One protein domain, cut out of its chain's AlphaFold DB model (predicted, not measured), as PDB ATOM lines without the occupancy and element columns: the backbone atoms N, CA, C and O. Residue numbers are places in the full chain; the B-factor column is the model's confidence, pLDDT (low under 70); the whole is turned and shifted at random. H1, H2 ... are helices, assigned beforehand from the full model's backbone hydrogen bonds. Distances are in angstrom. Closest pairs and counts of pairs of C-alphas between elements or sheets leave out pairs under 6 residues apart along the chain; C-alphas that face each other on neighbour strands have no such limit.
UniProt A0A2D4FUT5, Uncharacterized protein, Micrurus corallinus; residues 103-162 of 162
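Overview. This is residues 103 to 162 of the 162 residues of an uncharacterized protein of Micrurus corallinus (UniProt A0A2D4FUT5). Two helices, H1 and then H2, meet near their ends as an open L, with the short H3 and a tail ending at Lys 162 beyond H2. Residues 103 to 116, mostly H1, stick out as a free arm. The printed part has 60 residues with three named helices, H1, H2, H3 in chain order, and no named strand: all helix. It is only just loose, close to extended, with a radius of gyration of the C-alphas of 15.6 A and spans of 55 by 25 by 17 A.

Arrangement. H1, residues 106 to 123, and H2, residues 130 to 144, are close but not clearly touching; their closest C-alphas, of Phe 121 and Gln 133, are 7.3 A apart. Their lines are about perpendicular, at 76 degrees. H3, residues 150 to 153, is apart from both. Every O i to N i+4 pair is within hydrogen-bond range in H1, and 8 of 11 in H2; H3 is too short for such a pair.

Along the chain. H1 begins at C-alpha 106 (40.790, 20.041, -26.260) and is 25.5 A long. H2 is 20.6 A long. H3 ends at C-alpha 153 (12.305, 36.467, -34.814).

Size, cuts and confidence. The C-alphas farthest apart, of Gln 103 and Lys 162, are 58.4 A apart. The printed part has no cut. The link H1 to H2 is short, and H2 to H3 tight. Residues 142 to 162 have pLDDT under 70.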
ATOM      1  N   GLN A 103      50.044  19.117 -22.945       84.25
ATOM      2  CA  GLN A 103      49.269  20.284 -23.355       84.25
ATOM      3  C   GLN A 103      47.784  19.930 -23.368       84.25
ATOM      4  O   GLN A 103      47.424  18.757 -23.450       84.25
ATOM      5  N   ASN A 104      46.918  20.940 -23.303       86.06
ATOM      6  CA  ASN A 104      45.478  20.727 -23.355       86.06
ATOM      7  C   ASN A 104      45.083  20.102 -24.713       86.06
ATOM      8  O   ASN A 104      45.248  20.769 -25.732       86.06
ATOM      9  N   PRO A 105      44.544  18.867 -24.758       87.50
ATOM     10  CA  PRO A 105      44.174  18.212 -26.017       87.50
ATOM     11  C   PRO A 105      42.875  18.765 -26.627       87.50
ATOM     12  O   PRO A 105      42.548  18.467 -27.777       87.50
ATOM     13  N   PHE A 106      42.116  19.565 -25.871       89.25
ATOM     14  CA  PHE A 106      40.790  20.041 -26.260       89.25
ATOM     15  C   PHE A 106      40.740  20.846 -27.576       89.25
ATOM     16  O   PHE A 106      39.806  20.617 -28.341       89.25
ATOM     17  N   PRO A 107      41.703  21.732 -27.909       92.75
ATOM     18  CA  PRO A 107      41.675  22.471 -29.173       92.75
ATOM     19  C   PRO A 107      41.766  21.562 -30.404       92.75
ATOM     20  O   PRO A 107      41.001  21.735 -31.348       92.75
ATOM     21  N   ILE A 108      42.652  20.559 -30.374       90.75
ATOM     22  CA  ILE A 108      42.794  19.587 -31.470       90.75
ATOM     23  C   ILE A 108      41.521  18.749 -31.582       90.75
ATOM     24  O   ILE A 108      40.992  18.571 -32.676       90.75
ATOM     25  N   PHE A 109      40.994  18.287 -30.447       90.94
ATOM     26  CA  PHE A 109      39.716  17.579 -30.404       90.94
ATOM     27  C   PHE A 109      38.590  18.405 -31.043       90.94
ATOM     28  O   PHE A 109      37.881  17.902 -31.911       90.94
ATOM     29  N   ALA A 110      38.457  19.679 -30.667       92.88
ATOM     30  CA  ALA A 110      37.440  20.566 -31.218       92.88
ATOM     31  C   ALA A 110      37.612  20.762 -32.731       92.88
ATOM     32  O   ALA A 110      36.630  20.649 -33.462       92.88
ATOM     33  N   ALA A 111      38.839  20.997 -33.206       94.38
ATOM     34  CA  ALA A 111      39.128  21.163 -34.629       94.38
ATOM     35  C   ALA A 111      38.736  19.921 -35.446       94.38
ATOM     36  O   ALA A 111      38.063  20.039 -36.468       94.38
ATOM     37  N   VAL A 112      39.095  18.728 -34.963       94.81
ATOM     38  CA  VAL A 112      38.762  17.461 -35.630       94.81
ATOM     39  C   VAL A 112      37.254  17.216 -35.631       94.81
ATOM     40  O   VAL A 112      36.688  16.905 -36.675       94.81
ATOM     41  N   VAL A 113      36.581  17.387 -34.488       93.94
ATOM     42  CA  VAL A 113      35.128  17.172 -34.382       93.94
ATOM     43  C   VAL A 113      34.363  18.116 -35.306       93.94
ATOM     44  O   VAL A 113      33.491  17.661 -36.043       93.94
ATOM     45  N   TRP A 114      34.697  19.408 -35.311       92.19
ATOM     46  CA  TRP A 114      34.028  20.381 -36.175       92.19
ATOM     47  C   TRP A 114      34.304  20.142 -37.657       92.19
ATOM     48  O   TRP A 114      33.367  20.191 -38.455       92.19
ATOM     49  N   GLY A 115      35.550  19.819 -38.022       94.56
ATOM     50  CA  GLY A 115      35.904  19.464 -39.397       94.56
ATOM     51  C   GLY A 115      35.118  18.251 -39.901       94.56
ATOM     52  O   GLY A 115      34.559  18.290 -40.994       94.56
ATOM     53  N   LEU A 116      34.994  17.207 -39.075       93.56
ATOM     54  CA  LEU A 116      34.215  16.012 -39.413       93.56
ATOM     55  C   LEU A 116      32.717  16.300 -39.527       93.56
ATOM     56  O   LEU A 116      32.082  15.820 -40.461       93.56
ATOM     57  N   VAL A 117      32.144  17.079 -38.605       93.31
ATOM     58  CA  VAL A 117      30.711  17.416 -38.636       93.31
ATOM     59  C   VAL A 117      30.352  18.181 -39.908       93.31
ATOM     60  O   VAL A 117      29.368  17.826 -40.555       93.31
ATOM     61  N   LEU A 118      31.143  19.188 -40.287       91.88
ATOM     62  CA  LEU A 118      30.907  19.950 -41.517       91.88
ATOM     63  C   LEU A 118      31.134  19.092 -42.764       91.88
ATOM     64  O   LEU A 118      30.301  19.095 -43.662       91.88
ATOM     65  N   TRP A 119      32.200  18.289 -42.799       93.38
ATOM     66  CA  TRP A 119      32.446  17.388 -43.926       93.38
ATOM     67  C   TRP A 119      31.310  16.371 -44.123       93.38
ATOM     68  O   TRP A 119      30.863  16.161 -45.251       93.38
ATOM     69  N   LEU A 120      30.790  15.788 -43.035       92.88
ATOM     70  CA  LEU A 120      29.615  14.909 -43.074       92.88
ATOM     71  C   LEU A 120      28.348  15.660 -43.486       92.88
ATOM     72  O   LEU A 120      27.524  15.103 -44.203       92.88
ATOM     73  N   PHE A 121      28.182  16.910 -43.056       91.56
ATOM     74  CA  PHE A 121      27.044  17.730 -43.458       91.56
ATOM     75  C   PHE A 121      27.081  18.097 -44.946       91.56
ATOM     76  O   PHE A 121      26.038  18.125 -45.582       91.56
ATOM     77  N   GLU A 122      28.245  18.318 -45.547       89.00
ATOM     78  CA  GLU A 122      28.309  18.605 -46.987       89.00
ATOM     79  C   GLU A 122      28.180  17.335 -47.841       89.00
ATOM     80  O   GLU A 122      27.443  17.317 -48.824       89.00
ATOM     81  N   ASN A 123      28.840  16.239 -47.449       91.75
ATOM     82  CA  ASN A 123      28.967  15.050 -48.304       91.75
ATOM     83  C   ASN A 123      27.955  13.932 -47.983       91.75
ATOM     84  O   ASN A 123      27.585  13.155 -48.863       91.75
ATOM     85  N   HIS A 124      27.497  13.822 -46.730       91.69
ATOM     86  CA  HIS A 124      26.743  12.663 -46.229       91.69
ATOM     87  C   HIS A 124      25.633  13.041 -45.226       91.69
ATOM     88  O   HIS A 124      25.451  12.367 -44.216       91.69
ATOM     89  N   ARG A 125      24.833  14.083 -45.507       87.94
ATOM     90  CA  ARG A 125      23.795  14.628 -44.591       87.94
ATOM     91  C   ARG A 125      22.970  13.574 -43.849       87.94
ATOM     92  O   ARG A 125      22.761  13.697 -42.645       87.94
ATOM     93  N   HIS A 126      22.544  12.527 -44.552       87.62
ATOM     94  CA  HIS A 126      21.691  11.460 -44.026       87.62
ATOM     95  C   HIS A 126      22.302  10.666 -42.856       87.62
ATOM     96  O   HIS A 126      21.550  10.067 -42.091       87.62
ATOM     97  N   THR A 127      23.630  10.655 -42.692       87.94
ATOM     98  CA  THR A 127      24.300   9.931 -41.597       87.94
ATOM     99  C   THR A 127      24.290  10.708 -40.283       87.94
ATOM    100  O   THR A 127      24.526  10.131 -39.222       87.94
ATOM    101  N   LEU A 128      24.056  12.023 -40.329       86.56
ATOM    102  CA  LEU A 128      24.012  12.862 -39.136       86.56
ATOM    103  C   LEU A 128      22.703  12.654 -38.375       86.56
ATOM    104  O   LEU A 128      21.671  12.301 -38.938       86.56
ATOM    105  N   GLN A 129      22.710  12.934 -37.074       84.50
ATOM    106  CA  GLN A 129      21.477  12.888 -36.297       84.50
ATOM    107  C   GLN A 129      20.473  13.934 -36.828       84.50
ATOM    108  O   GLN A 129      20.871  15.084 -37.039       84.50
ATOM    109  N   PRO A 130      19.171  13.608 -36.969       83.06
ATOM    110  CA  PRO A 130      18.173  14.529 -37.525       83.06
ATOM    111  C   PRO A 130      18.120  15.898 -36.833       83.06
ATOM    112  O   PRO A 130      17.910  16.923 -37.478       83.06
ATOM    113  N   SER A 131      18.354  15.939 -35.517       80.56
ATOM    114  CA  SER A 131      18.414  17.194 -34.764       80.56
ATOM    115  C   SER A 131      19.585  18.085 -35.175       80.56
ATOM    116  O   SER A 131      19.423  19.298 -35.233       80.56
ATOM    117  N   LEU A 132      20.751  17.496 -35.458       84.31
ATOM    118  CA  LEU A 132      21.931  18.237 -35.902       84.31
ATOM    119  C   LEU A 132      21.764  18.697 -37.352       84.31
ATOM    120  O   LEU A 132      22.055  19.849 -37.645       84.31
ATOM    121  N   GLN A 133      21.216  17.839 -38.221       85.06
ATOM    122  CA  GLN A 133      20.883  18.208 -39.600       85.06
ATOM    123  C   GLN A 133      19.972  19.439 -39.642       85.06
ATOM    124  O   GLN A 133      20.295  20.415 -40.305       85.06
ATOM    125  N   SER A 134      18.879  19.430 -38.870       81.88
ATOM    126  CA  SER A 134      17.935  20.554 -38.819       81.88
ATOM    127  C   SER A 134      18.592  21.859 -38.361       81.88
ATOM    128  O   SER A 134      18.273  22.917 -38.899       81.88
ATOM    129  N   SER A 135      19.513  21.802 -37.395       81.38
ATOM    130  CA  SER A 135      20.252  22.990 -36.960       81.38
ATOM    131  C   SER A 135      21.256  23.478 -37.997       81.38
ATOM    132  O   SER A 135      21.368  24.681 -38.193       81.38
ATOM    133  N   MET A 136      21.965  22.571 -38.666       84.06
ATOM    134  CA  MET A 136      22.941  22.927 -39.696       84.06
ATOM    135  C   MET A 136      22.255  23.493 -40.944       84.06
ATOM    136  O   MET A 136      22.668  24.539 -41.423       84.06
ATOM    137  N   THR A 137      21.157  22.894 -41.413       83.12
ATOM    138  CA  THR A 137      20.370  23.427 -42.539       83.12
ATOM    139  C   THR A 137      19.854  24.832 -42.254       83.12
ATOM    140  O   THR A 137      20.032  25.715 -43.082       83.12
ATOM    141  N   TYR A 138      19.321  25.086 -41.058       74.12
ATOM    142  CA  TYR A 138      18.908  26.441 -40.686       74.12
ATOM    143  C   TYR A 138      20.073  27.442 -40.697       74.12
ATOM    144  O   TYR A 138      19.935  28.568 -41.164       74.12
ATOM    145  N   LEU A 139      21.227  27.043 -40.154       79.19
ATOM    146  CA  LEU A 139      22.379  27.936 -40.022       79.19
ATOM    147  C   LEU A 139      23.109  28.185 -41.346       79.19
ATOM    148  O   LEU A 139      23.626  29.284 -41.528       79.19
ATOM    149  N   TYR A 140      23.177  27.196 -42.238       79.12
ATOM    150  CA  TYR A 140      24.042  27.226 -43.423       79.12
ATOM    151  C   TYR A 140      23.291  27.229 -44.755       79.12
ATOM    152  O   TYR A 140      23.803  27.813 -45.702       79.12
ATOM    153  N   ASP A 141      22.112  26.607 -44.851       76.69
ATOM    154  CA  ASP A 141      21.329  26.594 -46.093       76.69
ATOM    155  C   ASP A 141      20.270  27.707 -46.081       76.69
ATOM    156  O   ASP A 141      20.213  28.516 -47.007       76.69
ATOM    157  N   ASP A 142      19.455  27.774 -45.022       67.50
ATOM    158  CA  ASP A 142      18.337  28.723 -44.924       67.50
ATOM    159  C   ASP A 142      18.830  30.169 -44.708       67.50
ATOM    160  O   ASP A 142      18.171  31.115 -45.129       67.50
ATOM    161  N   SER A 143      20.025  30.361 -44.139       62.31
ATOM    162  CA  SER A 143      20.641  31.687 -43.974       62.31
ATOM    163  C   SER A 143      21.072  32.351 -45.291       62.31
ATOM    164  O   SER A 143      21.291  33.562 -45.314       62.31
ATOM    165  N   ASN A 144      21.144  31.599 -46.398       63.16
ATOM    166  CA  ASN A 144      21.451  32.145 -47.726       63.16
ATOM    167  C   ASN A 144      20.245  32.821 -48.398       63.16
ATOM    168  O   ASN A 144      20.399  33.452 -49.444       63.16
ATOM    169  N   VAL A 145      19.041  32.691 -47.829       59.22
ATOM    170  CA  VAL A 145      17.801  33.253 -48.372       59.22
ATOM    171  C   VAL A 145      17.246  34.260 -47.366       59.22
ATOM    172  O   VAL A 145      16.649  33.887 -46.364       59.22
ATOM    173  N   TRP A 146      17.460  35.554 -47.618       48.53
ATOM    174  CA  TRP A 146      16.986  36.631 -46.745       48.53
ATOM    175  C   TRP A 146      15.764  37.316 -47.354       48.53
ATOM    176  O   TRP A 146      15.827  37.784 -48.496       48.53
ATOM    177  N   HIS A 147      14.647  37.365 -46.623       56.91
ATOM    178  CA  HIS A 147      13.447  38.065 -47.083       56.91
ATOM    179  C   HIS A 147      13.079  39.271 -46.204       56.91
ATOM    180  O   HIS A 147      12.702  40.285 -46.778       56.91
ATOM    181  N   ASP A 148      13.217  39.211 -44.866       56.47
ATOM    182  CA  ASP A 148      13.020  40.362 -43.951       56.47
ATOM    183  C   ASP A 148      13.463  40.071 -42.490       56.47
ATOM    184  O   ASP A 148      13.643  38.919 -42.103       56.47
ATOM    185  N   ILE A 149      13.516  41.089 -41.606       60.25
ATOM    186  CA  ILE A 149      13.801  40.952 -40.144       60.25
ATOM    187  C   ILE A 149      12.810  39.994 -39.437       60.25
ATOM    188  O   ILE A 149      13.116  39.399 -38.401       60.25
ATOM    189  N   SER A 150      11.621  39.797 -40.018       55.28
ATOM    190  CA  SER A 150      10.623  38.832 -39.540       55.28
ATOM    191  C   SER A 150      11.075  37.363 -39.614       55.28
ATOM    192  O   SER A 150      10.577  36.552 -38.822       55.28
ATOM    193  N   ASP A 151      12.049  37.036 -40.477       55.91
ATOM    194  CA  ASP A 151      12.646  35.693 -40.564       55.91
ATOM    195  C   ASP A 151      13.537  35.377 -39.350       55.91
ATOM    196  O   ASP A 151      13.670  34.229 -38.936       55.91
ATOM    197  N   PHE A 152      14.105  36.406 -38.710       56.59
ATOM    198  CA  PHE A 152      15.006  36.232 -37.566       56.59
ATOM    199  C   PHE A 152      14.265  35.964 -36.244       56.59
ATOM    200  O   PHE A 152      14.801  35.306 -35.352       56.59
ATOM    201  N   LEU A 153      13.035  36.480 -36.093       55.16
ATOM    202  CA  LEU A 153      12.305  36.467 -34.814       55.16
ATOM    203  C   LEU A 153      11.003  35.653 -34.816       55.16
ATOM    204  O   LEU A 153      10.578  35.231 -33.738       55.16
ATOM    205  N   VAL A 154      10.342  35.437 -35.964       53.06
ATOM    206  CA  VAL A 154       8.951  34.929 -35.972       53.06
ATOM    207  C   VAL A 154       8.708  33.748 -36.923       53.06
ATOM    208  O   VAL A 154       8.013  32.810 -36.520       53.06
ATOM    209  N   TYR A 155       9.272  33.727 -38.137       50.53
ATOM    210  CA  TYR A 155       8.997  32.679 -39.137       50.53
ATOM    211  C   TYR A 155      10.275  32.088 -39.743       50.53
ATOM    212  O   TYR A 155      11.095  32.812 -40.265       50.53
ATOM    213  N   ASN A 156      10.412  30.756 -39.731       53.41
ATOM    214  CA  ASN A 156      11.550  30.054 -40.354       53.41
ATOM    215  C   ASN A 156      11.364  29.823 -41.877       53.41
ATOM    216  O   ASN A 156      12.305  29.580 -42.613       53.41
ATOM    217  N   LYS A 157      10.121  29.860 -42.365       49.91
ATOM    218  CA  LYS A 157       9.763  29.841 -43.793       49.91
ATOM    219  C   LYS A 157       8.360  30.423 -43.915       49.91
ATOM    220  O   LYS A 157       7.471  30.009 -43.162       49.91
ATOM    221  N   ARG A 158       8.114  31.327 -44.868       45.38
ATOM    222  CA  ARG A 158       6.735  31.545 -45.331       45.38
ATOM    223  C   ARG A 158       6.294  30.255 -46.015       45.38
ATOM    224  O   ARG A 158       6.994  29.753 -46.890       45.38
ATOM    225  N   SER A 159       5.163  29.698 -45.593       40.81
ATOM    226  CA  SER A 159       4.543  28.582 -46.304       40.81
ATOM    227  C   SER A 159       4.241  29.051 -47.723       40.81
ATOM    228  O   SER A 159       3.308  29.825 -47.926       40.81
ATOM    229  N   THR A 160       5.029  28.628 -48.708       45.19
ATOM    230  CA  THR A 160       4.637  28.723 -50.114       45.19
ATOM    231  C   THR A 160       3.598  27.640 -50.367       45.19
ATOM    232  O   THR A 160       3.875  26.628 -51.005       45.19
ATOM    233  N   THR A 161       2.408  27.822 -49.800       36.81
ATOM    234  CA  THR A 161       1.223  27.096 -50.241       36.81
ATOM    235  C   THR A 161       0.677  27.879 -51.428       36.81
ATOM    236  O   THR A 161       0.152  28.978 -51.252       36.81
ATOM    237  N   LYS A 162       0.889  27.354 -52.636       33.09
ATOM    238  CA  LYS A 162      -0.089  27.531 -53.709       33.09
ATOM    239  C   LYS A 162      -1.189  26.503 -53.505       33.09
ATOM    240  O   LYS A 162      -0.833  25.373 -53.100       33.09
TER     241      LYS A 162